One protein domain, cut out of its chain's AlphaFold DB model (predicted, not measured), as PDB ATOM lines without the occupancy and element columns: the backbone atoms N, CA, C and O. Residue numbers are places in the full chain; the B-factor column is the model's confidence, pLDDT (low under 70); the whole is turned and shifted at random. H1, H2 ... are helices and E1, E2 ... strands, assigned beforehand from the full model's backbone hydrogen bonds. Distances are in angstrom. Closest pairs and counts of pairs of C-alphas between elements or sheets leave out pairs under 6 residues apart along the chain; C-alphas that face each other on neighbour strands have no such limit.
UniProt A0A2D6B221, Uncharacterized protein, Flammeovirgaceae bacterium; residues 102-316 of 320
ATOM      1  N   LEU A 102     -42.517  19.640 -35.386       77.12
ATOM      2  CA  LEU A 102     -41.934  20.908 -35.810       77.12
ATOM      3  C   LEU A 102     -40.835  20.650 -36.838       77.12
ATOM      4  O   LEU A 102     -39.913  19.879 -36.591       77.12
ATOM      5  N   CYS A 103     -40.897  21.327 -37.981       81.38
ATOM      6  CA  CYS A 103     -39.819  21.363 -38.965       81.38
ATOM      7  C   CYS A 103     -39.579  22.815 -39.358       81.38
ATOM      8  O   CYS A 103     -40.475  23.466 -39.898       81.38
ATOM      9  N   LYS A 104     -38.407  23.360 -39.032       80.94
ATOM     10  CA  LYS A 104     -38.159  24.797 -39.185       80.94
ATOM     11  C   LYS A 104     -36.691  25.093 -39.422       80.94
ATOM     12  O   LYS A 104     -35.819  24.441 -38.860       80.94
ATOM     13  N   GLN A 105     -36.428  26.131 -40.209       87.31
ATOM     14  CA  GLN A 105     -35.099  26.707 -40.373       87.31
ATOM     15  C   GLN A 105     -35.174  28.212 -40.123       87.31
ATOM     16  O   GLN A 105     -36.050  28.884 -40.663       87.31
ATOM     17  N   THR A 106     -34.271  28.746 -39.308       89.88
ATOM     18  CA  THR A 106     -34.222  30.172 -38.962       89.88
ATOM     19  C   THR A 106     -32.810  30.574 -38.513       89.88
ATOM     20  O   THR A 106     -31.877  29.772 -38.551       89.88
ATOM     21  N   SER A 107     -32.635  31.833 -38.126       94.81
ATOM     22  CA  SER A 107     -31.408  32.383 -37.554       94.81
ATOM     23  C   SER A 107     -31.765  33.362 -36.430       94.81
ATOM     24  O   SER A 107     -32.797  34.036 -36.547       94.81
ATOM     25  N   PRO A 108     -30.954  33.487 -35.364       95.56
ATOM     26  CA  PRO A 108     -31.229  34.433 -34.282       95.56
ATOM     27  C   PRO A 108     -31.324  35.894 -34.744       95.56
ATOM     28  O   PRO A 108     -32.104  36.680 -34.198       95.56
ATOM     29  N   ASN A 109     -30.594  36.273 -35.800       95.88
ATOM     30  CA  ASN A 109     -30.676  37.616 -36.379       95.88
ATOM     31  C   ASN A 109     -32.061  37.933 -36.986       95.88
ATOM     32  O   ASN A 109     -32.450  39.103 -37.055       95.88
ATOM     33  N   LEU A 110     -32.857  36.915 -37.340       93.62
ATOM     34  CA  LEU A 110     -34.244  37.039 -37.793       93.62
ATOM     35  C   LEU A 110     -35.194  37.058 -36.590       93.62
ATOM     36  O   LEU A 110     -36.028  36.167 -36.427       93.62
ATOM     37  N   LYS A 111     -35.091  38.098 -35.754       92.88
ATOM     38  CA  LYS A 111     -35.752  38.198 -34.435       92.88
ATOM     39  C   LYS A 111     -37.206  37.717 -34.403       92.88
ATOM     40  O   LYS A 111     -37.560  36.931 -33.538       92.88
ATOM     41  N   GLN A 112     -38.044  38.136 -35.354       89.56
ATOM     42  CA  GLN A 112     -39.453  37.712 -35.400       89.56
ATOM     43  C   GLN A 112     -39.611  36.199 -35.623       89.56
ATOM     44  O   GLN A 112     -40.424  35.556 -34.962       89.56
ATOM     45  N   GLN A 113     -38.829  35.618 -36.536       84.50
ATOM     46  CA  GLN A 113     -38.862  34.179 -36.809       84.50
ATOM     47  C   GLN A 113     -38.273  33.378 -35.645       84.50
ATOM     48  O   GLN A 113     -38.775  32.297 -35.345       84.50
ATOM     49  N   TRP A 114     -37.245  33.923 -34.985       92.19
ATOM     50  CA  TRP A 114     -36.638  33.349 -33.788       92.19
ATOM     51  C   TRP A 114     -37.602  33.344 -32.599       92.19
ATOM     52  O   TRP A 114     -37.861  32.292 -32.030       92.19
ATOM     53  N   THR A 115     -38.235  34.477 -32.282       90.75
ATOM     54  CA  THR A 115     -39.261  34.553 -31.228       90.75
ATOM     55  C   THR A 115     -40.417  33.600 -31.506       90.75
ATOM     56  O   THR A 115     -40.853  32.892 -30.604       90.75
ATOM     57  N   LYS A 116     -40.883  33.524 -32.762       86.94
ATOM     58  CA  LYS A 116     -41.915  32.554 -33.140       86.94
ATOM     59  C   LYS A 116     -41.439  31.117 -32.933       86.94
ATOM     60  O   LYS A 116     -42.190  30.309 -32.422       86.94
ATOM     61  N   LEU A 117     -40.203  30.793 -33.320       87.62
ATOM     62  CA  LEU A 117     -39.624  29.475 -33.059       87.62
ATOM     63  C   LEU A 117     -39.631  29.138 -31.560       87.62
ATOM     64  O   LEU A 117     -40.073  28.054 -31.203       87.62
ATOM     65  N   MET A 118     -39.183  30.053 -30.699       92.94
ATOM     66  CA  MET A 118     -39.162  29.820 -29.251       92.94
ATOM     67  C   MET A 118     -40.566  29.589 -28.680       92.94
ATOM     68  O   MET A 118     -40.727  28.759 -27.794       92.94
ATOM     69  N   HIS A 119     -41.587  30.262 -29.220       88.44
ATOM     70  CA  HIS A 119     -42.983  30.003 -28.867       88.44
ATOM     71  C   HIS A 119     -43.459  28.622 -29.348       88.44
ATOM     72  O   HIS A 119     -43.987  27.852 -28.553       88.44
ATOM     73  N   ASP A 120     -43.228  28.285 -30.624       84.56
ATOM     74  CA  ASP A 120     -43.613  26.991 -31.213       84.56
ATOM     75  C   ASP A 120     -42.965  25.806 -30.450       84.56
ATOM     76  O   ASP A 120     -43.537  24.719 -30.357       84.56
ATOM     77  N   LEU A 121     -41.772  26.011 -29.875       89.50
ATOM     78  CA  LEU A 121     -41.069  24.998 -29.083       89.50
ATOM     79  C   LEU A 121     -41.769  24.650 -27.768       89.50
ATOM     80  O   LEU A 121     -41.721  23.494 -27.360       89.50
ATOM     81  N   ILE A 122     -42.421  25.613 -27.113       86.12
ATOM     82  CA  ILE A 122     -43.153  25.355 -25.863       86.12
ATOM     83  C   ILE A 122     -44.242  24.309 -26.119       86.12
ATOM     84  O   ILE A 122     -44.369  23.335 -25.379       86.12
ATOM     85  N   GLU A 123     -44.976  24.471 -27.219       82.06
ATOM     86  CA  GLU A 123     -46.047  23.557 -27.606       82.06
ATOM     87  C   GLU A 123     -45.489  22.176 -27.977       82.06
ATOM     88  O   GLU A 123     -45.877  21.185 -27.364       82.06
ATOM     89  N   VAL A 124     -44.520  22.093 -28.901       84.69
ATOM     90  CA  VAL A 124     -44.034  20.792 -29.405       84.69
ATOM     91  C   VAL A 124     -43.273  19.965 -28.364       84.69
ATOM     92  O   VAL A 124     -43.201  18.743 -28.466       84.69
ATOM     93  N   LEU A 125     -42.669  20.604 -27.361       91.38
ATOM     94  CA  LEU A 125     -41.904  19.918 -26.313       91.38
ATOM     95  C   LEU A 125     -42.765  19.518 -25.109       91.38
ATOM     96  O   LEU A 125     -42.274  18.845 -24.200       91.38
ATOM     97  N   THR A 126     -44.042  19.905 -25.100       87.69
ATOM     98  CA  THR A 126     -44.978  19.552 -24.033       87.69
ATOM     99  C   THR A 126     -45.062  18.027 -23.867       87.69
ATOM    100  O   THR A 126     -45.028  17.266 -24.834       87.69
ATOM    101  N   GLY A 127     -45.088  17.562 -22.615       86.75
ATOM    102  CA  GLY A 127     -45.061  16.133 -22.280       86.75
ATOM    103  C   GLY A 127     -43.697  15.452 -22.432       86.75
ATOM    104  O   GLY A 127     -43.596  14.246 -22.215       86.75
ATOM    105  N   ASN A 128     -42.633  16.191 -22.761       92.50
ATOM    106  CA  ASN A 128     -41.251  15.735 -22.629       92.50
ATOM    107  C   ASN A 128     -40.447  16.723 -21.779       92.50
ATOM    108  O   ASN A 128     -39.811  17.637 -22.305       92.50
ATOM    109  N   GLY A 129     -40.464  16.535 -20.457       91.62
ATOM    110  CA  GLY A 129     -39.851  17.460 -19.506       91.62
ATOM    111  C   GLY A 129     -38.357  17.664 -19.738       91.62
ATOM    112  O   GLY A 129     -37.873  18.790 -19.662       91.62
ATOM    113  N   GLN A 130     -37.631  16.605 -20.117       90.12
ATOM    114  CA  GLN A 130     -36.201  16.704 -20.412       90.12
ATOM    115  C   GLN A 130     -35.931  17.618 -21.615       90.12
ATOM    116  O   GLN A 130     -35.017  18.442 -21.570       90.12
ATOM    117  N   TRP A 131     -36.703  17.484 -22.696       93.81
ATOM    118  CA  TRP A 131     -36.541  18.351 -23.864       93.81
ATOM    119  C   TRP A 131     -37.032  19.767 -23.595       93.81
ATOM    120  O   TRP A 131     -36.341  20.719 -23.953       93.81
ATOM    121  N   HIS A 132     -38.187  19.898 -22.941       92.06
ATOM    122  CA  HIS A 132     -38.788  21.176 -22.578       92.06
ATOM    123  C   HIS A 132     -37.836  22.039 -21.738       92.06
ATOM    124  O   HIS A 132     -37.782  23.251 -21.914       92.06
ATOM    125  N   GLU A 133     -37.043  21.423 -20.860       89.75
ATOM    126  CA  GLU A 133     -36.033  22.124 -20.068       89.75
ATOM    127  C   GLU A 133     -34.761  22.436 -20.879       89.75
ATOM    128  O   GLU A 133     -34.279  23.567 -20.882       89.75
ATOM    129  N   LEU A 134     -34.195  21.455 -21.589       92.25
ATOM    130  CA  LEU A 134     -32.861  21.584 -22.191       92.25
ATOM    131  C   LEU A 134     -32.826  22.378 -23.501       92.25
ATOM    132  O   LEU A 134     -31.878  23.130 -23.731       92.25
ATOM    133  N   ILE A 135     -33.815  22.199 -24.378       94.81
ATOM    134  CA  ILE A 135     -33.758  22.727 -25.748       94.81
ATOM    135  C   ILE A 135     -33.835  24.257 -25.800       94.81
ATOM    136  O   ILE A 135     -33.001  24.838 -26.498       94.81
ATOM    137  N   PRO A 136     -34.743  24.939 -25.072       93.75
ATOM    138  CA  PRO A 136     -34.778  26.401 -25.080       93.75
ATOM    139  C   PRO A 136     -33.453  27.017 -24.616       93.75
ATOM    140  O   PRO A 136     -32.894  27.857 -25.314       93.75
ATOM    141  N   ASN A 137     -32.887  26.508 -23.519       92.25
ATOM    142  CA  ASN A 137     -31.607  26.979 -22.979       92.25
ATOM    143  C   ASN A 137     -30.443  26.790 -23.963       92.25
ATOM    144  O   ASN A 137     -29.562  27.639 -24.072       92.25
ATOM    145  N   LEU A 138     -30.435  25.680 -24.701       94.00
ATOM    146  CA  LEU A 138     -29.421  25.413 -25.717       94.00
ATOM    147  C   LEU A 138     -29.536  26.365 -26.916       94.00
ATOM    148  O   LEU A 138     -28.521  26.776 -27.474       94.00
ATOM    149  N   LEU A 139     -30.757  26.721 -27.318       95.25
ATOM    150  CA  LEU A 139     -30.989  27.691 -28.389       95.25
ATOM    151  C   LEU A 139     -30.650  29.117 -27.953       95.25
ATOM    152  O   LEU A 139     -30.085  29.863 -28.756       95.25
ATOM    153  N   ASP A 140     -30.925  29.476 -26.700       94.31
ATOM    154  CA  ASP A 140     -30.479  30.745 -26.123       94.31
ATOM    155  C   ASP A 140     -28.945  30.834 -26.141       94.31
ATOM    156  O   ASP A 140     -28.397  31.810 -26.653       94.31
ATOM    157  N   GLU A 141     -28.240  29.768 -25.738       93.50
ATOM    158  CA  GLU A 141     -26.774  29.691 -25.813       93.50
ATOM    159  C   GLU A 141     -26.247  29.861 -27.255       93.50
ATOM    160  O   GLU A 141     -25.270  30.577 -27.491       93.50
ATOM    161  N   ILE A 142     -26.891  29.230 -28.247       94.19
ATOM    162  CA  ILE A 142     -26.536  29.392 -29.670       94.19
ATOM    163  C   ILE A 142     -26.736  30.847 -30.116       94.19
ATOM    164  O   ILE A 142     -25.873  31.414 -30.789       94.19
ATOM    165  N   SER A 143     -27.857  31.459 -29.731       95.25
ATOM    166  CA  SER A 143     -28.184  32.847 -30.063       95.25
ATOM    167  C   SER A 143     -27.200  33.843 -29.446       95.25
ATOM    168  O   SER A 143     -26.828  34.821 -30.098       95.25
ATOM    169  N   GLU A 144     -26.784  33.610 -28.201       94.38
ATOM    170  CA  GLU A 144     -25.824  34.450 -27.480       94.38
ATOM    171  C   GLU A 144     -24.409  34.345 -28.059       94.38
ATOM    172  O   GLU A 144     -23.726  35.362 -28.196       94.38
ATOM    173  N   ASN A 145     -23.983  33.138 -28.440       93.19
ATOM    174  CA  ASN A 145     -22.647  32.900 -28.988       93.19
ATOM    175  C   ASN A 145     -22.505  33.369 -30.442       93.19
ATOM    176  O   ASN A 145     -21.479  33.946 -30.804       93.19
ATOM    177  N   ASP A 146     -23.513  33.125 -31.286       95.12
ATOM    178  CA  ASP A 146     -23.495  33.522 -32.693       95.12
ATOM    179  C   ASP A 146     -24.892  33.891 -33.206       95.12
ATOM    180  O   ASP A 146     -25.676  33.058 -33.673       95.12
ATOM    181  N   SER A 147     -25.169  35.197 -33.218       94.75
ATOM    182  CA  SER A 147     -26.425  35.742 -33.743       94.75
ATOM    183  C   SER A 147     -26.665  35.475 -35.240       94.75
ATOM    184  O   SER A 147     -27.803  35.578 -35.694       94.75
ATOM    185  N   ASN A 148     -25.629  35.135 -36.017       94.56
ATOM    186  CA  ASN A 148     -25.743  34.821 -37.445       94.56
ATOM    187  C   ASN A 148     -25.803  33.316 -37.726       94.56
ATOM    188  O   ASN A 148     -25.837  32.913 -38.895       94.56
ATOM    189  N   SER A 149     -25.842  32.489 -36.680       94.75
ATOM    190  CA  SER A 149     -25.964  31.044 -36.817       94.75
ATOM    191  C   SER A 149     -27.222  30.663 -37.600       94.75
ATOM    192  O   SER A 149     -28.272  31.308 -37.510       94.75
ATOM    193  N   ARG A 150     -27.122  29.616 -38.421       93.62
ATOM    194  CA  ARG A 150     -28.265  29.064 -39.161       93.62
ATOM    195  C   ARG A 150     -28.707  27.790 -38.472       93.62
ATOM    196  O   ARG A 150     -27.982  26.800 -38.502       93.62
ATOM    197  N   VAL A 151     -29.898  27.824 -37.892       91.69
ATOM    198  CA  VAL A 151     -30.469  26.711 -37.141       91.69
ATOM    199  C   VAL A 151     -31.549  26.049 -37.982       91.69
ATOM    200  O   VAL A 151     -32.480  26.707 -38.441       91.69
ATOM    201  N   SER A 152     -31.416  24.745 -38.188       84.19
ATOM    202  CA  SER A 152     -32.434  23.869 -38.760       84.19
ATOM    203  C   SER A 152     -32.859  22.869 -37.702       84.19
ATOM    204  O   SER A 152     -32.017  22.384 -36.951       84.19
ATOM    205  N   MET A 153     -34.143  22.547 -37.631       85.12
ATOM    206  CA  MET A 153     -34.645  21.575 -36.676       85.12
ATOM    207  C   MET A 153     -35.789  20.747 -37.222       85.12
ATOM    208  O   MET A 153     -36.612  21.221 -38.009       85.12
ATOM    209  N   LYS A 154     -35.846  19.518 -36.724       81.81
ATOM    210  CA  LYS A 154     -36.915  18.561 -36.931       81.81
ATOM    211  C   LYS A 154     -37.199  17.880 -35.599       81.81
ATOM    212  O   LYS A 154     -36.352  17.173 -35.063       81.81
ATOM    213  N   ILE A 155     -38.390  18.102 -35.071       83.81
ATOM    214  CA  ILE A 155     -38.843  17.550 -33.799       83.81
ATOM    215  C   ILE A 155     -40.132  16.793 -34.063       83.81
ATOM    216  O   ILE A 155     -41.022  17.288 -34.748       83.81
ATOM    217  N   TYR A 156     -40.218  15.590 -33.520       81.81
ATOM    218  CA  TYR A 156     -41.439  14.825 -33.403       81.81
ATOM    219  C   TYR A 156     -41.569  14.354 -31.953       81.81
ATOM    220  O   TYR A 156     -40.706  13.636 -31.447       81.81
ATOM    221  N   ASN A 157     -42.643  14.752 -31.284       85.19
ATOM    222  CA  ASN A 157     -42.933  14.445 -29.892       85.19
ATOM    223  C   ASN A 157     -44.433  14.209 -29.717       85.19
ATOM    224  O   ASN A 157     -45.185  15.127 -29.418       85.19
ATOM    225  N   LEU A 158     -44.883  12.970 -29.896       82.06
ATOM    226  CA  LEU A 158     -46.296  12.645 -29.690       82.06
ATOM    227  C   LEU A 158     -46.745  12.794 -28.227       82.06
ATOM    228  O   LEU A 158     -47.939  12.917 -27.979       82.06
ATOM    229  N   ALA A 159     -45.801  12.731 -27.284       88.19
ATOM    230  CA  ALA A 159     -46.068  12.673 -25.852       88.19
ATOM    231  C   ALA A 159     -47.118  11.602 -25.456       88.19
ATOM    232  O   ALA A 159     -48.023  11.829 -24.655       88.19
ATOM    233  N   ASP A 160     -47.025  10.418 -26.075       86.62
ATOM    234  CA  ASP A 160     -47.865   9.249 -25.783       86.62
ATOM    235  C   ASP A 160     -47.022   7.973 -25.926       86.62
ATOM    236  O   ASP A 160     -46.976   7.308 -26.972       86.62
ATOM    237  N   ILE A 161     -46.277   7.645 -24.873       89.50
ATOM    238  CA  ILE A 161     -45.368   6.504 -24.852       89.50
ATOM    239  C   ILE A 161     -46.136   5.189 -24.921       89.50
ATOM    240  O   ILE A 161     -45.647   4.239 -25.522       89.50
ATOM    241  N   ALA A 162     -47.350   5.122 -24.372       85.81
ATOM    242  CA  ALA A 162     -48.176   3.925 -24.460       85.81
ATOM    243  C   ALA A 162     -48.534   3.623 -25.924       85.81
ATOM    244  O   ALA A 162     -48.328   2.501 -26.397       85.81
ATOM    245  N   PHE A 163     -48.958   4.631 -26.695       82.62
ATOM    246  CA  PHE A 163     -49.163   4.438 -28.128       82.62
ATOM    247  C   PHE A 163     -47.867   4.144 -28.880       82.62
ATOM    248  O   PHE A 163     -47.845   3.279 -29.758       82.62
ATOM    249  N   THR A 164     -46.784   4.837 -28.530       80.31
ATOM    250  CA  THR A 164     -45.465   4.607 -29.128       80.31
ATOM    251  C   THR A 164     -45.051   3.145 -28.958       80.31
ATOM    252  O   THR A 164     -44.687   2.491 -29.931       80.31
ATOM    253  N   LEU A 165     -45.198   2.584 -27.755       80.56
ATOM    254  CA  LEU A 165     -44.933   1.174 -27.466       80.56
ATOM    255  C   LEU A 165     -45.857   0.243 -28.252       80.56
ATOM    256  O   LEU A 165     -45.395  -0.753 -28.811       80.56
ATOM    257  N   ALA A 166     -47.149   0.565 -28.348       75.94
ATOM    258  CA  ALA A 166     -48.088  -0.214 -29.151       75.94
ATOM    259  C   ALA A 166     -47.623  -0.308 -30.614       75.94
ATOM    260  O   ALA A 166     -47.610  -1.398 -31.189       75.94
ATOM    261  N   LYS A 167     -47.154   0.802 -31.194       75.31
ATOM    262  CA  LYS A 167     -46.623   0.849 -32.563       75.31
ATOM    263  C   LYS A 167     -45.265   0.160 -32.704       75.31
ATOM    264  O   LYS A 167     -45.083  -0.646 -33.616       75.31
ATOM    265  N   MET A 168     -44.360   0.337 -31.746       74.31
ATOM    266  CA  MET A 168     -43.088  -0.391 -31.709       74.31
ATOM    267  C   MET A 168     -43.281  -1.913 -31.631       74.31
ATOM    268  O   MET A 168     -42.500  -2.662 -32.220       74.31
ATOM    269  N   SER A 169     -44.344  -2.389 -30.969       71.94
ATOM    270  CA  SER A 169     -44.653  -3.824 -30.848       71.94
ATOM    271  C   SER A 169     -44.951  -4.511 -32.188       71.94
ATOM    272  O   SER A 169     -44.780  -5.727 -32.318       71.94
ATOM    273  N   ILE A 170     -45.357  -3.726 -33.189       70.25
ATOM    274  CA  ILE A 170     -45.586  -4.157 -34.573       70.25
ATOM    275  C   ILE A 170     -44.491  -3.649 -35.525       70.25
ATOM    276  O   ILE A 170     -44.695  -3.630 -36.732       70.25
ATOM    277  N   ALA A 171     -43.332  -3.262 -34.979       70.44
ATOM    278  CA  ALA A 171     -42.178  -2.731 -35.708       70.44
ATOM    279  C   ALA A 171     -42.443  -1.421 -36.479       70.44
ATOM    280  O   ALA A 171     -41.738  -1.112 -37.439       70.44
ATOM    281  N   ASP A 172     -43.422  -0.623 -36.043       65.06
ATOM    282  CA  ASP A 172     -43.659   0.718 -36.575       65.06
ATOM    283  C   ASP A 172     -43.012   1.779 -35.675       65.06
ATOM    284  O   ASP A 172     -43.568   2.199 -34.658       65.06
ATOM    285  N   PHE A 173     -41.810   2.208 -36.055       70.56
ATOM    286  CA  PHE A 173     -41.007   3.169 -35.292       70.56
ATOM    287  C   PHE A 173     -41.264   4.626 -35.666       70.56
ATOM    288  O   PHE A 173     -40.659   5.512 -35.082       70.56
ATOM    289  N   ARG A 174     -42.162   4.916 -36.614       69.88
ATOM    290  CA  ARG A 174     -42.419   6.302 -37.050       69.88
ATOM    291  C   ARG A 174     -43.006   7.181 -35.945       69.88
ATOM    292  O   ARG A 174     -42.974   8.399 -36.057       69.88
ATOM    293  N   TYR A 175     -43.549   6.553 -34.907       72.56
ATOM    294  CA  TYR A 175     -44.169   7.210 -33.763       72.56
ATOM    295  C   TYR A 175     -43.215   7.386 -32.581       72.56
ATOM    296  O   TYR A 175     -43.654   7.838 -31.529       72.56
ATOM    297  N   THR A 176     -41.935   7.029 -32.717       78.44
ATOM    298  CA  THR A 176     -40.970   7.270 -31.646       78.44
ATOM    299  C   THR A 176     -40.621   8.752 -31.571       78.44
ATOM    300  O   THR A 176     -40.423   9.389 -32.610       78.44
ATOM    301  N   PRO A 177     -40.531   9.327 -30.359       83.62
ATOM    302  CA  PRO A 177     -40.088  10.700 -30.216       83.62
ATOM    303  C   PRO A 177     -38.670  10.828 -30.783       83.62
ATOM    304  O   PRO A 177     -37.779  10.033 -30.459       83.62
ATOM    305  N   SER A 178     -38.482  11.817 -31.651       82.88
ATOM    306  CA  SER A 178     -37.193  12.147 -32.251       82.88
ATOM    307  C   SER A 178     -36.974  13.653 -32.278       82.88
ATOM    308  O   SER A 178     -37.894  14.432 -32.519       82.88
ATOM    309  N   LEU A 179     -35.738  14.060 -32.029       88.31
ATOM    310  CA  LEU A 179     -35.310  15.447 -32.104       88.31
ATOM    311  C   LEU A 179     -33.993  15.500 -32.859       88.31
ATOM    312  O   LEU A 179     -33.083  14.728 -32.568       88.31
ATOM    313  N   GLU A 180     -33.897  16.425 -33.801       87.25
ATOM    314  CA  GLU A 180     -32.681  16.753 -34.528       87.25
ATOM    315  C   GLU A 180     -32.616  18.270 -34.704       87.25
ATOM    316  O   GLU A 180     -33.559  18.890 -35.196       87.25
ATOM    317  N   ILE A 181     -31.511  18.875 -34.289       90.75
ATOM    318  CA  ILE A 181     -31.218  20.292 -34.463       90.75
ATOM    319  C   ILE A 181     -29.808  20.396 -35.030       90.75
ATOM    320  O   ILE A 181     -28.859  19.838 -34.485       90.75
ATOM    321  N   VAL A 182     -29.664  21.139 -36.117       88.19
ATOM    322  CA  VAL A 182     -28.380  21.456 -36.734       88.19
ATOM    323  C   VAL A 182     -28.188  22.959 -36.666       88.19
ATOM    324  O   VAL A 182     -28.971  23.709 -37.244       88.19
ATOM    325  N   SER A 183     -27.133  23.399 -35.990       93.19
ATOM    326  CA  SER A 183     -26.718  24.798 -35.934       93.19
ATOM    327  C   SER A 183     -25.409  24.966 -36.692       93.19
ATOM    328  O   SER A 183     -24.390  24.356 -36.356       93.19
ATOM    329  N   LYS A 184     -25.430  25.773 -37.752       92.06
ATOM    330  CA  LYS A 184     -24.219  26.201 -38.450       92.06
ATOM    331  C   LYS A 184     -23.762  27.529 -37.864       92.06
ATOM    332  O   LYS A 184     -24.403  28.546 -38.114       92.06
ATOM    333  N   GLU A 185     -22.661  27.492 -37.128       94.19
ATOM    334  CA  GLU A 185     -22.068  28.625 -36.410       94.19
ATOM    335  C   GLU A 185     -20.769  29.068 -37.107       94.19
ATOM    336  O   GLU A 185     -20.212  28.347 -37.946       94.19
ATOM    337  N   ALA A 186     -20.264  30.254 -36.765       92.62
ATOM    338  CA  ALA A 186     -19.000  30.767 -37.291       92.62
ATOM    339  C   ALA A 186     -17.825  29.804 -37.026       92.62
ATOM    340  O   ALA A 186     -17.072  29.473 -37.943       92.62
ATOM    341  N   GLU A 187     -17.718  29.279 -35.804       92.12
ATOM    342  CA  GLU A 187     -16.590  28.451 -35.349       92.12
ATOM    343  C   GLU A 187     -16.741  26.951 -35.656       92.12
ATOM    344  O   GLU A 187     -15.815  26.163 -35.442       92.12
ATOM    345  N   GLY A 188     -17.891  26.517 -36.180       92.44
ATOM    346  CA  GLY A 188     -18.146  25.093 -36.375       92.44
ATOM    347  C   GLY A 188     -19.580  24.747 -36.743       92.44
ATOM    348  O   GLY A 188     -20.357  25.571 -37.216       92.44
ATOM    349  N   THR A 189     -19.918  23.473 -36.596       89.69
ATOM    350  CA  THR A 189     -21.287  22.979 -36.771       89.69
ATOM    351  C   THR A 189     -21.659  22.163 -35.550       89.69
ATOM    352  O   THR A 189     -20.888  21.309 -35.122       89.69
ATOM    353  N   ARG A 190     -22.842  22.409 -35.007       91.06
ATOM    354  CA  ARG A 190     -23.393  21.666 -33.883       91.06
ATOM    355  C   ARG A 190     -24.540  20.806 -34.384       91.06
ATOM    356  O   ARG A 190     -25.453  21.319 -35.029       91.06
ATOM    357  N   LEU A 191     -24.488  19.513 -34.100       84.81
ATOM    358  CA  LEU A 191     -25.596  18.585 -34.295       84.81
ATOM    359  C   LEU A 191     -26.093  18.167 -32.917       84.81
ATOM    360  O   LEU A 191     -25.325  17.671 -32.102       84.81
ATOM    361  N   ILE A 192     -27.373  18.361 -32.656       89.81
ATOM    362  CA  ILE A 192     -28.022  17.975 -31.410       89.81
ATOM    363  C   ILE A 192     -29.118  17.000 -31.779       89.81
ATOM    364  O   ILE A 192     -29.938  17.296 -32.646       89.81
ATOM    365  N   PHE A 193     -29.149  15.844 -31.137       85.19
ATOM    366  CA  PHE A 193     -30.194  14.871 -31.402       85.19
ATOM    367  C   PHE A 193     -30.634  14.140 -30.145       85.19
ATOM    368  O   PHE A 193     -29.892  14.004 -29.171       85.19
ATOM    369  N   SER A 194     -31.868  13.656 -30.181       85.88
ATOM    370  CA  SER A 194     -32.428  12.795 -29.155       85.88
ATOM    371  C   SER A 194     -33.311  11.736 -29.787       85.88
ATOM    372  O   SER A 194     -34.050  11.995 -30.739       85.88
ATOM    373  N   ILE A 195     -33.224  10.535 -29.235       78.25
ATOM    374  CA  ILE A 195     -34.067   9.400 -29.583       78.25
ATOM    375  C   ILE A 195     -34.520   8.714 -28.302       78.25
ATOM    376  O   ILE A 195     -33.855   8.798 -27.268       78.25
ATOM    377  N   LEU A 196     -35.639   8.001 -28.385       83.12
ATOM    378  CA  LEU A 196     -36.105   7.146 -27.302       83.12
ATOM    379  C   LEU A 196     -35.096   6.022 -27.034       83.12
ATOM    380  O   LEU A 196     -34.834   5.192 -27.907       83.12
ATOM    381  N   LEU A 197     -34.560   5.974 -25.817       79.44
ATOM    382  CA  LEU A 197     -33.622   4.952 -25.371       79.44
ATOM    383  C   LEU A 197     -34.153   4.211 -24.155       79.44
ATOM    384  O   LEU A 197     -34.758   4.782 -23.253       79.44
ATOM    385  N   TRP A 198     -33.873   2.915 -24.115       79.12
ATOM    386  CA  TRP A 198     -34.054   2.110 -22.919       79.12
ATOM    387  C   TRP A 198     -32.765   2.121 -22.106       79.12
ATOM    388  O   TRP A 198     -31.697   1.809 -22.629       79.12
ATOM    389  N   SER A 199     -32.871   2.423 -20.813       73.00
ATOM    390  CA  SER A 199     -31.738   2.396 -19.874       73.00
ATOM    391  C   SER A 199     -31.322   0.979 -19.450       73.00
ATOM    392  O   SER A 199     -30.549   0.819 -18.506       73.00
ATOM    393  N   GLY A 200     -31.924  -0.043 -20.073       70.19
ATOM    394  CA  GLY A 200     -31.832  -1.487 -19.817       70.19
ATOM    395  C   GLY A 200     -31.682  -1.997 -18.409       70.19
ATOM    396  O   GLY A 200     -31.221  -3.114 -18.170       70.19
ATOM    397  N   LYS A 201     -32.248  -1.230 -17.490       75.81
ATOM    398  CA  LYS A 201     -32.817  -1.758 -16.266       75.81
ATOM    399  C   LYS A 201     -33.960  -2.706 -16.618       75.81
ATOM    400  O   LYS A 201     -34.786  -2.433 -17.491       75.81
ATOM    401  N   LYS A 202     -34.009  -3.834 -15.909       78.31
ATOM    402  CA  LYS A 202     -35.069  -4.831 -16.062       78.31
ATOM    403  C   LYS A 202     -36.428  -4.195 -15.773       78.31
ATOM    404  O   LYS A 202     -36.640  -3.673 -14.686       78.31
ATOM    405  N   ILE A 203     -37.353  -4.316 -16.719       81.12
ATOM    406  CA  ILE A 203     -38.742  -3.897 -16.530       81.12
ATOM    407  C   ILE A 203     -39.470  -5.003 -15.762       81.12
ATOM    408  O   ILE A 203     -39.536  -6.148 -16.215       81.12
ATOM    409  N   THR A 204     -39.963  -4.676 -14.570       83.38
ATOM    410  CA  THR A 204     -40.659  -5.620 -13.678       83.38
ATOM    411  C   THR A 204     -42.176  -5.459 -13.702       83.38
ATOM    412  O   THR A 204     -42.878  -6.387 -13.308       83.38
ATOM    413  N   ILE A 205     -42.673  -4.316 -14.178       81.56
ATOM    414  CA  ILE A 205     -44.100  -4.015 -14.279       81.56
ATOM    415  C   ILE A 205     -44.740  -4.775 -15.448       81.56
ATOM    416  O   ILE A 205     -44.140  -4.918 -16.519       81.56
ATOM    417  N   THR A 206     -45.952  -5.294 -15.248       83.38
ATOM    418  CA  THR A 206     -46.725  -5.904 -16.336       83.38
ATOM    419  C   THR A 206     -47.404  -4.823 -17.185       83.38
ATOM    420  O   THR A 206     -47.596  -3.709 -16.703       83.38
ATOM    421  N   PRO A 207     -47.813  -5.108 -18.434       82.12
ATOM    422  CA  PRO A 207     -48.566  -4.146 -19.240       82.12
ATOM    423  C   PRO A 207     -49.844  -3.625 -18.560       82.12
ATOM    424  O   PRO A 207     -50.108  -2.428 -18.601       82.12
ATOM    425  N   ASN A 208     -50.605  -4.495 -17.889       82.88
ATOM    426  CA  ASN A 208     -51.819  -4.089 -17.179       82.88
ATOM    427  C   ASN A 208     -51.499  -3.188 -15.979       82.88
ATOM    428  O   ASN A 208     -52.136  -2.151 -15.789       82.88
ATOM    429  N   ASP A 209     -50.474  -3.553 -15.204       87.50
ATOM    430  CA  ASP A 209     -50.025  -2.736 -14.076       87.50
ATOM    431  C   ASP A 209     -49.483  -1.390 -14.559       87.50
ATOM    432  O   ASP A 209     -49.741  -0.387 -13.914       87.50
ATOM    433  N   PHE A 210     -48.806  -1.342 -15.710       88.19
ATOM    434  CA  PHE A 210     -48.327  -0.104 -16.324       88.19
ATOM    435  C   PHE A 210     -49.476   0.855 -16.635       88.19
ATOM    436  O   PHE A 210     -49.403   2.026 -16.260       88.19
ATOM    437  N   PHE A 211     -50.544   0.370 -17.277       87.44
ATOM    438  CA  PHE A 211     -51.714   1.203 -17.548       87.44
ATOM    439  C   PHE A 211     -52.406   1.639 -16.258       87.44
ATOM    440  O   PHE A 211     -52.684   2.822 -16.085       87.44
ATOM    441  N   THR A 212     -52.601   0.707 -15.326       90.62
ATOM    442  CA  THR A 212     -53.279   0.975 -14.052       90.62
ATOM    443  C   THR A 212     -52.502   1.974 -13.187       90.62
ATOM    444  O   THR A 212     -53.078   2.912 -12.650       90.62
ATOM    445  N   SER A 213     -51.179   1.828 -13.070       91.88
ATOM    446  CA  SER A 213     -50.345   2.685 -12.218       91.88
ATOM    447  C   SER A 213     -50.066   4.064 -12.810       91.88
ATOM    448  O   SER A 213     -49.666   4.968 -12.082       91.88
ATOM    449  N   THR A 214     -50.178   4.202 -14.132       92.75
ATOM    450  CA  THR A 214     -49.811   5.431 -14.846       92.75
ATOM    451  C   THR A 214     -51.039   6.244 -15.217       92.75
ATOM    452  O   THR A 214     -51.068   7.434 -14.938       92.75
ATOM    453  N   TYR A 215     -52.050   5.600 -15.802       87.81
ATOM    454  CA  TYR A 215     -53.245   6.247 -16.348       87.81
ATOM    455  C   TYR A 215     -54.522   5.908 -15.566       87.81
ATOM    456  O   TYR A 215     -55.584   6.399 -15.924       87.81
ATOM    457  N   GLY A 216     -54.434   5.050 -14.543       90.81
ATOM    458  CA  GLY A 216     -55.572   4.502 -13.796       90.81
ATOM    459  C   GLY A 216     -56.156   3.232 -14.430       90.81
ATOM    460  O   GLY A 216     -56.461   2.267 -13.726       90.81
ATOM    461  N   SER A 217     -56.214   3.166 -15.764       87.25
ATOM    462  CA  SER A 217     -56.655   2.000 -16.539       87.25
ATOM    463  C   SER A 217     -56.336   2.159 -18.033       87.25
ATOM    464  O   SER A 217     -55.987   3.246 -18.500       87.25
ATOM    465  N   LEU A 218     -56.498   1.088 -18.826       82.25
ATOM    466  CA  LEU A 218     -56.420   1.196 -20.291       82.25
ATOM    467  C   LEU A 218     -57.519   2.119 -20.844       82.25
ATOM    468  O   LEU A 218     -57.266   2.914 -21.746       82.25
ATOM    469  N   PHE A 219     -58.735   2.026 -20.299       82.56
ATOM    470  CA  PHE A 219     -59.869   2.838 -20.740       82.56
ATOM    471  C   PHE A 219     -59.653   4.333 -20.462       82.56
ATOM    472  O   PHE A 219     -59.952   5.170 -21.315       82.56
ATOM    473  N   GLU A 220     -59.090   4.679 -19.305       80.19
ATOM    474  CA  GLU A 220     -58.724   6.064 -18.992       80.19
ATOM    475  C   GLU A 220     -57.613   6.572 -19.911       80.19
ATOM    476  O   GLU A 220     -57.736   7.680 -20.422       80.19
ATOM    477  N   TRP A 221     -56.603   5.759 -20.241       83.88
ATOM    478  CA  TRP A 221     -55.622   6.140 -21.267       83.88
ATOM    479  C   TRP A 221     -56.274   6.409 -22.634       83.88
ATOM    480  O   TRP A 221     -55.988   7.433 -23.254       83.88
ATOM    481  N   ILE A 222     -57.185   5.540 -23.100       76.12
ATOM    482  CA  ILE A 222     -57.934   5.760 -24.353       76.12
ATOM    483  C   ILE A 222     -58.708   7.083 -24.291       76.12
ATOM    484  O   ILE A 222     -58.743   7.824 -25.273       76.12
ATOM    485  N   THR A 223     -59.304   7.385 -23.137       69.75
ATOM    486  CA  THR A 223     -60.061   8.617 -22.899       69.75
ATOM    487  C   THR A 223     -59.149   9.841 -22.961       69.75
ATOM    488  O   THR A 223     -59.393  10.726 -23.778       69.75
ATOM    489  N   LEU A 224     -58.058   9.863 -22.187       73.12
ATOM    490  CA  LEU A 224     -57.053  10.933 -22.202       73.12
ATOM    491  C   LEU A 224     -56.538  11.179 -23.619       73.12
ATOM    492  O   LEU A 224     -56.477  12.309 -24.086       73.12
ATOM    493  N   ARG A 225     -56.248  10.110 -24.359       74.38
ATOM    494  CA  ARG A 225     -55.802  10.206 -25.744       74.38
ATOM    495  C   ARG A 225     -56.867  10.766 -26.690       74.38
ATOM    496  O   ARG A 225     -56.534  11.488 -27.627       74.38
ATOM    497  N   ALA A 226     -58.136  10.416 -26.488       63.41
ATOM    498  CA  ALA A 226     -59.238  10.947 -27.286       63.41
ATOM    499  C   ALA A 226     -59.418  12.460 -27.083       63.41
ATOM    500  O   ALA A 226     -59.812  13.141 -28.031       63.41
ATOM    501  N   PHE A 227     -59.094  12.963 -25.888       71.25
ATOM    502  CA  PHE A 227     -59.132  14.385 -25.543       71.25
ATOM    503  C   PHE A 227     -57.806  15.128 -25.768       71.25
ATOM    504  O   PHE A 227     -57.817  16.348 -25.856       71.25
ATOM    505  N   GLY A 228     -56.702  14.407 -25.979       66.06
ATOM    506  CA  GLY A 228     -55.383  14.999 -26.218       66.06
ATOM    507  C   GLY A 228     -54.568  15.262 -24.950       66.06
ATOM    508  O   GLY A 228     -53.561  15.949 -25.036       66.06
ATOM    509  N   ASP A 229     -54.949  14.677 -23.815       78.12
ATOM    510  CA  ASP A 229     -54.377  14.952 -22.488       78.12
ATOM    511  C   ASP A 229     -53.337  13.904 -22.044       78.12
ATOM    512  O   ASP A 229     -52.812  13.948 -20.933       78.12
ATOM    513  N   SER A 230     -53.007  12.926 -22.897       77.50
ATOM    514  CA  SER A 230     -52.064  11.848 -22.544       77.50
ATOM    515  C   SER A 230     -50.655  12.352 -22.209       77.50
ATOM    516  O   SER A 230     -49.928  11.678 -21.477       77.50
ATOM    517  N   TYR A 231     -50.285  13.533 -22.717       85.88
ATOM    518  CA  TYR A 231     -48.967  14.139 -22.530       85.88
ATOM    519  C   TYR A 231     -48.646  14.443 -21.062       85.88
ATOM    520  O   TYR A 231     -47.475  14.432 -20.683       85.88
ATOM    521  N   GLU A 232     -49.660  14.691 -20.224       89.19
ATOM    522  CA  GLU A 232     -49.468  15.063 -18.816       89.19
ATOM    523  C   GLU A 232     -48.787  13.955 -18.007       89.19
ATOM    524  O   GLU A 232     -48.072  14.216 -17.039       89.19
ATOM    525  N   LEU A 233     -48.991  12.703 -18.420       93.31
ATOM    526  CA  LEU A 233     -48.516  11.516 -17.717       93.31
ATOM    527  C   LEU A 233     -47.314  10.865 -18.410       93.31
ATOM    528  O   LEU A 233     -46.796   9.857 -17.930       93.31
ATOM    529  N   ASP A 234     -46.844  11.427 -19.522       92.94
ATOM    530  CA  ASP A 234     -45.917  10.744 -20.420       92.94
ATOM    531  C   ASP A 234     -44.494  10.604 -19.844       92.94
ATOM    532  O   ASP A 234     -43.855   9.555 -19.974       92.94
ATOM    533  N   ASP A 235     -44.013  11.607 -19.102       93.38
ATOM    534  CA  ASP A 235     -42.749  11.514 -18.356       93.38
ATOM    535  C   ASP A 235     -42.803  10.434 -17.266       93.38
ATOM    536  O   ASP A 235     -41.870   9.634 -17.115       93.38
ATOM    537  N   GLN A 236     -43.908  10.370 -16.516       93.81
ATOM    538  CA  GLN A 236     -44.130   9.326 -15.514       93.81
ATOM    539  C   GLN A 236     -44.182   7.949 -16.177       93.81
ATOM    540  O   GLN A 236     -43.549   7.000 -15.697       93.81
ATOM    541  N   ALA A 237     -44.902   7.852 -17.293       93.50
ATOM    542  CA  ALA A 237     -45.039   6.642 -18.076       93.50
ATOM    543  C   ALA A 237     -43.662   6.137 -18.525       93.50
ATOM    544  O   ALA A 237     -43.295   5.015 -18.177       93.50
ATOM    545  N   ARG A 238     -42.845   6.970 -19.185       92.94
ATOM    546  CA  ARG A 238     -41.462   6.632 -19.573       92.94
ATOM    547  C   ARG A 238     -40.618   6.163 -18.388       92.94
ATOM    548  O   ARG A 238     -39.971   5.113 -18.463       92.94
ATOM    549  N   LYS A 239     -40.664   6.897 -17.274       91.94
ATOM    550  CA  LYS A 239     -39.880   6.602 -16.067       91.94
ATOM    551  C   LYS A 239     -40.211   5.232 -15.465       91.94
ATOM    552  O   LYS A 239     -39.293   4.526 -15.042       91.94
ATOM    553  N   SER A 240     -41.489   4.839 -15.458       90.44
ATOM    554  CA  SER A 240     -41.960   3.554 -14.908       90.44
ATOM    555  C   SER A 240     -41.387   2.321 -15.618       90.44
ATOM    556  O   SER A 240     -41.231   1.266 -15.006       90.44
ATOM    557  N   ILE A 241     -41.017   2.469 -16.892       87.44
ATOM    558  CA  ILE A 241     -40.450   1.412 -17.745       87.44
ATOM    559  C   ILE A 241     -39.014   1.714 -18.177       87.44
ATOM    560  O   ILE A 241     -38.471   1.072 -19.076       87.44
ATOM    561  N   HIS A 242     -38.378   2.668 -17.498       86.44
ATOM    562  CA  HIS A 242     -36.971   3.005 -17.662       86.44
ATOM    563  C   HIS A 242     -36.580   3.414 -19.093       86.44
ATOM    564  O   HIS A 242     -35.481   3.086 -19.558       86.44
ATOM    565  N   LEU A 243     -37.494   4.112 -19.771       86.31
ATOM    566  CA  LEU A 243     -37.243   4.791 -21.035       86.31
ATOM    567  C   LEU A 243     -36.848   6.246 -20.789       86.31
ATOM    568  O   LEU A 243     -37.361   6.901 -19.885       86.31
ATOM    569  N   GLU A 244     -35.946   6.741 -21.622       87.12
ATOM    570  CA  GLU A 244     -35.340   8.063 -21.525       87.12
ATOM    571  C   GLU A 244     -35.248   8.681 -22.927       87.12
ATOM    572  O   GLU A 244     -35.226   7.969 -23.933       87.12
ATOM    573  N   THR A 245     -35.173  10.007 -23.002       90.00
ATOM    574  CA  THR A 245     -34.940  10.745 -24.253       90.00
ATOM    575  C   THR A 245     -33.714  11.643 -24.091       90.00
ATOM    576  O   THR A 245     -33.837  12.872 -24.064       90.00
ATOM    577  N   PRO A 246     -32.513  11.049 -23.936       87.38
ATOM    578  CA  PRO A 246     -31.300  11.811 -23.690       87.38
ATOM    579  C   PRO A 246     -30.961  12.693 -24.883       87.38
ATOM    580  O   PRO A 246     -31.186  12.311 -26.033       87.38
ATOM    581  N   ILE A 247     -30.393  13.860 -24.606       90.62
ATOM    582  CA  ILE A 247     -29.980  14.809 -25.635       90.62
ATOM    583  C   ILE A 247     -28.472  14.698 -25.801       90.62
ATOM    584  O   ILE A 247     -27.716  14.870 -24.844       90.62
ATOM    585  N   ILE A 248     -28.042  14.388 -27.017       85.00
ATOM    586  CA  ILE A 248     -26.637  14.259 -27.384       85.00
ATOM    587  C   ILE A 248     -26.268  15.444 -28.267       85.00
ATOM    588  O   ILE A 248     -26.967  15.750 -29.228       85.00
ATOM    589  N   GLU A 249     -25.156  16.089 -27.944       90.75
ATOM    590  CA  GLU A 249     -24.532  17.136 -28.743       90.75
ATOM    591  C   GLU A 249     -23.268  16.579 -29.402       90.75
ATOM    592  O   GLU A 249     -22.425  15.971 -28.741       90.75
ATOM    593  N   VAL A 250     -23.133  16.805 -30.705       86.75
ATOM    594  CA  VAL A 250     -21.918  16.601 -31.491       86.75
ATOM    595  C   VAL A 250     -21.454  17.967 -31.969       86.75
ATOM    596  O   VAL A 250     -22.102  18.611 -32.797       86.75
ATOM    597  N   TRP A 251     -20.323  18.411 -31.444       91.50
ATOM    598  CA  TRP A 251     -19.664  19.635 -31.856       91.50
ATOM    599  C   TRP A 251     -18.577  19.321 -32.883       91.50
ATOM    600  O   TRP A 251     -17.674  18.524 -32.632       91.50
ATOM    601  N   MET A 252     -18.664  19.958 -34.050       89.12
ATOM    602  CA  MET A 252     -17.712  19.839 -35.156       89.12
ATOM    603  C   MET A 252     -17.012  21.190 -35.380       89.12
ATOM    604  O   MET A 252     -17.413  21.956 -36.269       89.12
ATOM    605  N   PRO A 253     -15.999  21.521 -34.559       92.62
ATOM    606  CA  PRO A 253     -15.226  22.750 -34.698       92.62
ATOM    607  C   PRO A 253     -14.398  22.767 -35.988       92.62
ATOM    608  O   PRO A 253     -13.907  21.737 -36.454       92.62
ATOM    609  N   GLN A 254     -14.182  23.952 -36.561       87.56
ATOM    610  CA  GLN A 254     -13.336  24.080 -37.749       87.56
ATOM    611  C   GLN A 254     -11.885  23.661 -37.456       87.56
ATOM    612  O   GLN A 254     -11.247  24.155 -36.526       87.56
ATOM    613  N   GLY A 255     -11.347  22.749 -38.272       85.62
ATOM    614  CA  GLY A 255      -9.944  22.325 -38.198       85.62
ATOM    615  C   GLY A 255      -9.563  21.531 -36.942       85.62
ATOM    616  O   GLY A 255      -8.374  21.373 -36.669       85.62
ATOM    617  N   LYS A 256     -10.541  21.034 -36.177       89.62
ATOM    618  CA  LYS A 256     -10.344  20.258 -34.946       89.62
ATOM    619  C   LYS A 256     -11.184  18.966 -34.978       89.62
ATOM    620  O   LYS A 256     -12.117  18.880 -35.773       89.62
ATOM    621  N   PRO A 257     -10.847  17.952 -34.159       82.69
ATOM    622  CA  PRO A 257     -11.655  16.739 -34.040       82.69
ATOM    623  C   PRO A 257     -13.069  17.031 -33.528       82.69
ATOM    624  O   PRO A 257     -13.277  18.002 -32.803       82.69
ATOM    625  N   GLU A 258     -14.016  16.164 -33.880       83.50
ATOM    626  CA  GLU A 258     -15.370  16.209 -33.331       83.50
ATOM    627  C   GLU A 258     -15.396  15.845 -31.841       83.50
ATOM    628  O   GLU A 258     -14.635  14.996 -31.363       83.50
ATOM    629  N   GLU A 259     -16.304  16.480 -31.109       87.75
ATOM    630  CA  GLU A 259     -16.537  16.256 -29.688       87.75
ATOM    631  C   GLU A 259     -17.994  15.855 -29.474       87.75
ATOM    632  O   GLU A 259     -18.900  16.454 -30.045       87.75
ATOM    633  N   MET A 260     -18.230  14.837 -28.648       84.81
ATOM    634  CA  MET A 260     -19.568  14.307 -28.396       84.81
ATOM    635  C   MET A 260     -19.867  14.313 -26.901       84.81
ATOM    636  O   MET A 260     -19.111  13.742 -26.103       84.81
ATOM    637  N   SER A 261     -20.989  14.924 -26.533       87.50
ATOM    638  CA  SER A 261     -21.398  15.139 -25.148       87.50
ATOM    639  C   SER A 261     -22.854  14.748 -24.925       87.50
ATOM    640  O   SER A 261     -23.718  15.016 -25.752       87.50
ATOM    641  N   LEU A 262     -23.137  14.148 -23.773       88.88
ATOM    642  CA  LEU A 262     -24.484  14.046 -23.228       88.88
ATOM    643  C   LEU A 262     -24.826  15.371 -22.538       88.88
ATOM    644  O   LEU A 262     -24.054  15.847 -21.700       88.88
ATOM    645  N   LEU A 263     -25.974  15.948 -22.878       89.50
ATOM    646  CA  LEU A 263     -26.483  17.165 -22.260       89.50
ATOM    647  C   LEU A 263     -27.394  16.825 -21.079       89.50
ATOM    648  O   LEU A 263     -28.318  16.014 -21.189       89.50
ATOM    649  N   CYS A 264     -27.144  17.470 -19.944       87.19
ATOM    650  CA  CYS A 264     -27.952  17.345 -18.734       87.19
ATOM    651  C   CYS A 264     -28.079  18.701 -18.039       87.19
ATOM    652  O   CYS A 264     -27.146  19.501 -18.079       87.19
ATOM    653  N   PHE A 265     -29.183  18.922 -17.329       80.31
ATOM    654  CA  PHE A 265     -29.278  20.015 -16.366       80.31
ATOM    655  C   PHE A 265     -28.713  19.574 -15.013       80.31
ATOM    656  O   PHE A 265     -28.947  18.453 -14.554       80.31
ATOM    657  N   LYS A 266     -27.935  20.453 -14.383       77.19
ATOM    658  CA  LYS A 266     -27.574  20.376 -12.960       77.19
ATOM    659  C   LYS A 266     -27.888  21.719 -12.311       77.19
ATOM    660  O   LYS A 266     -28.086  22.695 -13.026       77.19
ATOM    661  N   ASP A 267     -27.860  21.785 -10.981       65.12
ATOM    662  CA  ASP A 267     -28.213  22.966 -10.164       65.12
ATOM    663  C   ASP A 267     -27.551  24.303 -10.592       65.12
ATOM    664  O   ASP A 267     -27.966  25.369 -10.146       65.12
ATOM    665  N   SER A 268     -26.525  24.268 -11.453       59.62
ATOM    666  CA  SER A 268     -25.784  25.416 -11.990       59.62
ATOM    667  C   SER A 268     -25.990  25.700 -13.492       59.62
ATOM    668  O   SER A 268     -25.261  26.527 -14.035       59.62
ATOM    669  N   GLY A 269     -26.907  25.013 -14.182       77.38
ATOM    670  CA  GLY A 269     -27.192  25.211 -15.610       77.38
ATOM    671  C   GLY A 269     -26.972  23.979 -16.497       77.38
ATOM    672  O   GLY A 269     -26.865  22.846 -16.014       77.38
ATOM    673  N   LEU A 270     -26.901  24.217 -17.811       86.44
ATOM    674  CA  LEU A 270     -26.617  23.201 -18.827       86.44
ATOM    675  C   LEU A 270     -25.191  22.653 -18.658       86.44
ATOM    676  O   LEU A 270     -24.212  23.399 -18.664       86.44
ATOM    677  N   VAL A 271     -25.063  21.332 -18.542       88.88
ATOM    678  CA  VAL A 271     -23.782  20.633 -18.397       88.88
ATOM    679  C   VAL A 271     -23.577  19.666 -19.558       88.88
ATOM    680  O   VAL A 271     -24.438  18.842 -19.862       88.88
ATOM    681  N   ARG A 272     -22.386  19.734 -20.158       91.12
ATOM    682  CA  ARG A 272     -21.888  18.797 -21.171       91.12
ATOM    683  C   ARG A 272     -21.043  17.724 -20.498       91.12
ATOM    684  O   ARG A 272     -20.009  18.032 -19.908       91.12
ATOM    685  N   ILE A 273     -21.484  16.473 -20.563       88.50
ATOM    686  CA  ILE A 273     -20.729  15.319 -20.061       88.50
ATOM    687  C   ILE A 273     -20.139  14.593 -21.272       88.50
ATOM    688  O   ILE A 273     -20.920  14.062 -22.066       88.50
ATOM    689  N   PRO A 274     -18.805  14.516 -21.435       86.12
ATOM    690  CA  PRO A 274     -18.207  13.781 -22.546       86.12
ATOM    691  C   PRO A 274     -18.744  12.349 -22.608       86.12
ATOM    692  O   PRO A 274     -18.764  11.646 -21.595       86.12
ATOM    693  N   ILE A 275     -19.154  11.880 -23.790       74.00
ATOM    694  CA  ILE A 275     -19.808  10.566 -23.917       74.00
ATOM    695  C   ILE A 275     -18.928   9.422 -23.401       74.00
ATOM    696  O   ILE A 275     -19.433   8.490 -22.780       74.00
ATOM    697  N   LYS A 276     -17.603   9.524 -23.558       68.88
ATOM    698  CA  LYS A 276     -16.650   8.551 -22.998       68.88
ATOM    699  C   LYS A 276     -16.779   8.413 -21.475       68.88
ATOM    700  O   LYS A 276     -16.635   7.315 -20.955       68.88
ATOM    701  N   GLU A 277     -17.081   9.496 -20.766       60.12
ATOM    702  CA  GLU A 277     -17.294   9.489 -19.316       60.12
ATOM    703  C   GLU A 277     -18.715   9.056 -18.937       60.12
ATOM    704  O   GLU A 277     -18.905   8.405 -17.909       60.12
ATOM    705  N   ALA A 278     -19.707   9.391 -19.771       55.97
ATOM    706  CA  ALA A 278     -21.091   8.958 -19.590       55.97
ATOM    707  C   ALA A 278     -21.222   7.427 -19.701       55.97
ATOM    708  O   ALA A 278     -21.841   6.809 -18.838       55.97
ATOM    709  N   ILE A 279     -20.550   6.819 -20.691       50.16
ATOM    710  CA  ILE A 279     -20.478   5.359 -20.888       50.16
ATOM    711  C   ILE A 279     -19.867   4.662 -19.662       50.16
ATOM    712  O   ILE A 279     -20.353   3.617 -19.242       50.16
ATOM    713  N   VAL A 280     -18.812   5.232 -19.069       39.81
ATOM    714  CA  VAL A 280     -18.071   4.616 -17.949       39.81
ATOM    715  C   VAL A 280     -18.841   4.683 -16.623       39.81
ATOM    716  O   VAL A 280     -18.650   3.826 -15.765       39.81
ATOM    717  N   LYS A 281     -19.722   5.674 -16.436       40.56
ATOM    718  CA  LYS A 281     -20.528   5.822 -15.208       40.56
ATOM    719  C   LYS A 281     -21.843   5.042 -15.236       40.56
ATOM    720  O   LYS A 281     -22.405   4.779 -14.174       40.56
ATOM    721  N   SER A 282     -22.339   4.664 -16.412       40.16
ATOM    722  CA  SER A 282     -23.485   3.768 -16.541       40.16
ATOM    723  C   SER A 282     -22.989   2.320 -16.569       40.16
ATOM    724  O   SER A 282     -22.546   1.846 -17.611       40.16
ATOM    725  N   GLU A 283     -23.075   1.579 -15.459       37.09
ATOM    726  CA  GLU A 283     -22.712   0.145 -15.449       37.09
ATOM    727  C   GLU A 283     -23.508  -0.695 -16.463       37.09
ATOM    728  O   GLU A 283     -23.117  -1.813 -16.769       37.09
ATOM    729  N   ASN A 284     -24.586  -0.158 -17.035       41.00
ATOM    730  CA  ASN A 284     -25.180  -0.621 -18.278       41.00
ATOM    731  C   ASN A 284     -25.833   0.581 -18.980       41.00
ATOM    732  O   ASN A 284     -26.549   1.323 -18.313       41.00
ATOM    733  N   HIS A 285     -25.685   0.665 -20.308       41.47
ATOM    734  CA  HIS A 285     -26.396   1.541 -21.268       41.47
ATOM    735  C   HIS A 285     -25.654   2.736 -21.822       41.47
ATOM    736  O   HIS A 285     -26.106   3.849 -21.652       41.47
ATOM    737  N   PHE A 286     -24.656   2.460 -22.658       38.97
ATOM    738  CA  PHE A 286     -24.467   3.160 -23.929       38.97
ATOM    739  C   PHE A 286     -23.656   2.234 -24.847       38.97
ATOM    740  O   PHE A 286     -22.443   2.121 -24.707       38.97
ATOM    741  N   LEU A 287     -24.308   1.540 -25.783       36.66
ATOM    742  CA  LEU A 287     -23.609   1.022 -26.965       36.66
ATOM    743  C   LEU A 287     -23.942   1.946 -28.134       36.66
ATOM    744  O   LEU A 287     -24.681   1.585 -29.050       36.66
ATOM    745  N   LEU A 288     -23.386   3.157 -28.076       35.41
ATOM    746  CA  LEU A 288     -22.857   3.751 -29.294       35.41
ATOM    747  C   LEU A 288     -21.695   2.834 -29.664       35.41
ATOM    748  O   LEU A 288     -20.712   2.754 -28.924       35.41
ATOM    749  N   SER A 289     -21.832   2.054 -30.736       30.77
ATOM    750  CA  SER A 289     -20.670   1.348 -31.261       30.77
ATOM    751  C   SER A 289     -19.567   2.379 -31.516       30.77
ATOM    752  O   SER A 289     -19.847   3.555 -31.764       30.77
ATOM    753  N   SER A 290     -18.309   1.949 -31.503       31.45
ATOM    754  CA  SER A 290     -17.150   2.786 -31.845       31.45
ATOM    755  C   SER A 290     -17.248   3.476 -33.221       31.45
ATOM    756  O   SER A 290     -16.370   4.259 -33.562       31.45
ATOM    757  N   ASN A 291     -18.303   3.185 -33.994       31.12
ATOM    758  CA  ASN A 291     -18.593   3.691 -35.328       31.12
ATOM    759  C   ASN A 291     -19.945   4.446 -35.399       31.12
ATOM    760  O   ASN A 291     -20.483   4.619 -36.489       31.12
ATOM    761  N   GLY A 292     -20.544   4.840 -34.266       33.38
ATOM    762  CA  GLY A 292     -21.782   5.634 -34.237       33.38
ATOM    763  C   GLY A 292     -23.080   4.859 -34.510       33.38
ATOM    764  O   GLY A 292     -24.128   5.474 -34.686       33.38
ATOM    765  N   SER A 293     -23.061   3.522 -34.525       33.50
ATOM    766  CA  SER A 293     -24.286   2.719 -34.660       33.50
ATOM    767  C   SER A 293     -24.858   2.311 -33.295       33.50
ATOM    768  O   SER A 293     -24.165   1.731 -32.459       33.50
ATOM    769  N   ILE A 294     -26.140   2.622 -33.069       41.59
ATOM    770  CA  ILE A 294     -26.909   2.279 -31.861       41.59
ATOM    771  C   ILE A 294     -27.256   0.788 -31.912       41.59
ATOM    772  O   ILE A 294     -28.184   0.377 -32.607       41.59
ATOM    773  N   LEU A 295     -26.488  -0.047 -31.207       36.00
ATOM    774  CA  LEU A 295     -26.547  -1.506 -31.390       36.00
ATOM    775  C   LEU A 295     -27.564  -2.235 -30.488       36.00
ATOM    776  O   LEU A 295     -27.787  -3.426 -30.674       36.00
ATOM    777  N   ASN A 296     -28.206  -1.561 -29.527       38.75
ATOM    778  CA  ASN A 296     -29.007  -2.243 -28.492       38.75
ATOM    779  C   ASN A 296     -30.533  -2.165 -28.642       38.75
ATOM    780  O   ASN A 296     -31.256  -2.703 -27.804       38.75
ATOM    781  N   TYR A 297     -31.041  -1.595 -29.735       38.31
ATOM    782  CA  TYR A 297     -32.483  -1.548 -30.005       38.31
ATOM    783  C   TYR A 297     -33.110  -2.958 -30.126       38.31
ATOM    784  O   TYR A 297     -34.278  -3.159 -29.810       38.31
ATOM    785  N   TYR A 298     -32.319  -3.968 -30.508       33.44
ATOM    786  CA  TYR A 298     -32.795  -5.305 -30.891       33.44
ATOM    787  C   TYR A 298     -33.166  -6.245 -29.722       33.44
ATOM    788  O   TYR A 298     -33.985  -7.141 -29.906       33.44
ATOM    789  N   ASN A 299     -32.610  -6.065 -28.515       35.50
ATOM    790  CA  ASN A 299     -32.861  -6.982 -27.381       35.50
ATOM    791  C   ASN A 299     -34.063  -6.575 -26.510       35.50
ATOM    792  O   ASN A 299     -34.713  -7.434 -25.918       35.50
ATOM    793  N   PHE A 300     -34.421  -5.287 -26.501       42.38
ATOM    794  CA  PHE A 300     -35.665  -4.768 -25.911       42.38
ATOM    795  C   PHE A 300     -36.924  -5.399 -26.557       42.38
ATOM    796  O   PHE A 300     -37.980  -5.502 -25.932       42.38
ATOM    797  N   HIS A 301     -36.797  -5.899 -27.792       46.47
ATOM    798  CA  HIS A 301     -37.901  -6.347 -28.644       46.47
ATOM    799  C   HIS A 301     -38.642  -7.628 -28.218       46.47
ATOM    800  O   HIS A 301     -39.799  -7.789 -28.599       46.47
ATOM    801  N   GLN A 302     -38.023  -8.566 -27.495       42.22
ATOM    802  CA  GLN A 302     -38.528  -9.955 -27.487       42.22
ATOM    803  C   GLN A 302     -39.498 -10.297 -26.340       42.22
ATOM    804  O   GLN A 302     -40.501 -10.967 -26.575       42.22
ATOM    805  N   GLU A 303     -39.264  -9.829 -25.109       42.06
ATOM    806  CA  GLU A 303     -40.016 -10.323 -23.936       42.06
ATOM    807  C   GLU A 303     -41.120  -9.367 -23.449       42.06
ATOM    808  O   GLU A 303     -42.234  -9.803 -23.148       42.06
ATOM    809  N   PHE A 304     -40.854  -8.054 -23.408       42.19
ATOM    810  CA  PHE A 304     -41.842  -7.062 -22.963       42.19
ATOM    811  C   PHE A 304     -42.933  -6.842 -24.022       42.19
ATOM    812  O   PHE A 304     -44.125  -6.930 -23.724       42.19
ATOM    813  N   PHE A 305     -42.543  -6.672 -25.289       50.12
ATOM    814  CA  PHE A 305     -43.492  -6.437 -26.380       50.12
ATOM    815  C   PHE A 305     -44.348  -7.643 -26.737       50.12
ATOM    816  O   PHE A 305     -45.498  -7.460 -27.122       50.12
ATOM    817  N   LYS A 306     -43.850  -8.874 -26.571       49.00
ATOM    818  CA  LYS A 306     -44.664 -10.076 -26.801       49.00
ATOM    819  C   LYS A 306     -45.848 -10.139 -25.833       49.00
ATOM    820  O   LYS A 306     -46.947 -10.483 -26.250       49.00
ATOM    821  N   LYS A 307     -45.651  -9.736 -24.572       49.06
ATOM    822  CA  LYS A 307     -46.728  -9.630 -23.570       49.06
ATOM    823  C   LYS A 307     -47.627  -8.414 -23.808       49.06
ATOM    824  O   LYS A 307     -48.841  -8.537 -23.685       49.06
ATOM    825  N   TYR A 308     -47.046  -7.275 -24.191       45.59
ATOM    826  CA  TYR A 308     -47.785  -6.052 -24.530       45.59
ATOM    827  C   TYR A 308     -48.724  -6.260 -25.733       45.59
ATOM    828  O   TYR A 308     -49.885  -5.861 -25.701       45.59
ATOM    829  N   ARG A 309     -48.252  -6.979 -26.759       48.41
ATOM    830  CA  ARG A 309     -49.016  -7.344 -27.958       48.41
ATOM    831  C   ARG A 309     -50.197  -8.258 -27.642       48.41
ATOM    832  O   ARG A 309     -51.268  -8.050 -28.196       48.41
ATOM    833  N   THR A 310     -50.020  -9.233 -26.750       50.72
ATOM    834  CA  THR A 310     -51.109 -10.127 -26.329       50.72
ATOM    835  C   THR A 310     -52.197  -9.376 -25.569       50.72
ATOM    836  O   THR A 310     -53.363  -9.619 -25.849       50.72
ATOM    837  N   LEU A 311     -51.837  -8.447 -24.669       43.69
ATOM    838  CA  LEU A 311     -52.817  -7.641 -23.927       43.69
ATOM    839  C   LEU A 311     -53.625  -6.740 -24.867       43.69
ATOM    840  O   LEU A 311     -54.853  -6.751 -24.827       43.69
ATOM    841  N   LEU A 312     -52.940  -6.007 -25.754       43.28
ATOM    842  CA  LEU A 312     -53.622  -5.164 -26.732       43.28
ATOM    843  C   LEU A 312     -54.527  -6.004 -27.632       43.28
ATOM    844  O   LEU A 312     -55.684  -5.646 -27.787       43.28
ATOM    845  N   ALA A 313     -54.056  -7.144 -28.151       45.16
ATOM    846  CA  ALA A 313     -54.833  -8.027 -29.024       45.16
ATOM    847  C   ALA A 313     -56.027  -8.710 -28.331       45.16
ATOM    848  O   ALA A 313     -57.039  -8.953 -28.980       45.16
ATOM    849  N   SER A 314     -55.943  -9.024 -27.031       43.12
ATOM    850  CA  SER A 314     -57.057  -9.632 -26.290       43.12
ATOM    851  C   SER A 314     -58.179  -8.647 -25.967       43.12
ATOM    852  O   SER A 314     -59.316  -9.068 -25.781       43.12
ATOM    853  N   GLU A 315     -57.868  -7.350 -25.912       45.38
ATOM    854  CA  GLU A 315     -58.840  -6.289 -25.619       45.38
ATOM    855  C   GLU A 315     -59.274  -5.514 -26.883       45.38
ATOM    856  O   GLU A 315     -60.287  -4.816 -26.867       45.38
ATOM    857  N   THR A 316     -58.583  -5.693 -28.019       38.59
ATOM    858  CA  THR A 316     -58.945  -5.104 -29.322       38.59
ATOM    859  C   THR A 316     -59.802  -6.032 -30.180       38.59
ATOM    860  O   THR A 316     -59.372  -6.561 -31.198       38.59
TER     861      THR A 316
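AT A GLANCE: This is residues 102 to 316 of the 320 residues of an uncharacterized protein of Flammeovirgaceae bacterium (UniProt A0A2D6B221). A twisted sheet of seven strands curls round the long helix H2, with H1 beside H2 on the same face and short H7 on the opposite face. Beyond one end of the strands, H3, H4, H5, H6 and H8 form a loose helical lobe, and unnamed residues 282 to 303 run from H7 to H8. The printed part has 215 residues with eight named helices and seven named strands, in the order E1 H1 H2 E2 H3 E3 E4 H4 H5 H6 E5 E6 E7 H7 H8. The antiparallel sheet runs E1 E2 E3 E4 E5 E6 E7; the class is mixed, helices and strands. The whole is compact, with a radius of gyration of the C-alphas of 18.7 A and spans of 56 by 39 by 33 A.

HOW THE PARTS SIT: Edge strand E1, residues 102 to 106, neighbours E2, residues 150 to 156, with N 104 and O 153 within hydrogen-bond range at 3.0 A. E2 neighbours E3, residues 178 to 185, with N 152 and O 182 at 2.8 A. E3 and E4, residues 188 to 195, form a hairpin, with N 181 and O 192 at 2.8 A. E4 neighbours E5, residues 247 to 253, with N 250 and O 191 at 2.7 A. E5, E6, residues 259 to 266, and edge strand E7, residues 269 to 274, form a meander, each strand the antiparallel neighbour of the one before, with N 249 and O 261 at 2.8 A and N 264 and O 271 at 3.0 A. H2, residues 129 to 145, is on the sheet; C-alphas Leu 134 and Phe 265 of E6 are 7.0 A apart, the closest of that pair. H1, residues 111 to 124, forms a helical hairpin with H2, at a shallow tilt of 14 degrees; their closest C-alphas, Ile 122 and His 132, are 6.9 A apart. H7, residues 275 to 281, lies over E7 at a height over the sheet of 8.8 A. H6, residues 230 to 240, touches H3, residues 161 to 168, at Asp 234 and Ile 161, closest C-alphas 6.2 A apart, and H4, residues 207 to 215, at Ala 237 and Thr 214, 5.9 A. H5, residues 218 to 227, and H4 touch only at the corner, closest C-alphas Leu 218 and Phe 211, 5.4 A. H8, residues 304 to 315, touches H4 with residues 307 to 311 alone, closest C-alphas Tyr 308 and Pro 207, 5.7 A. Every O i to N i+4 pair is within hydrogen-bond range in H3, H4, H5 and H8, against 8 of 10 in H1, 11 of 13 in H2, 4 of 7 in H6 and 2 of 3 in H7.

IN THESE COORDINATES: E1 begins at C-alpha 102 (-41.934, 20.908, -35.810), and H8 ends at C-alpha 315 (-58.840, -6.289, -25.619). H2 is 25.0 A long, E4 23.4 A and E3 22.8 A.

THE WHOLE: The two C-alphas farthest apart, Gly 255 and Ser 314, are 58.2 A apart. The printed part has no cut; the links E4 to H4 and H7 to H8 are long. Mean pLDDT of the printed part is 77.4, and 48 printed residues are under 70, among them residues 276 to 316.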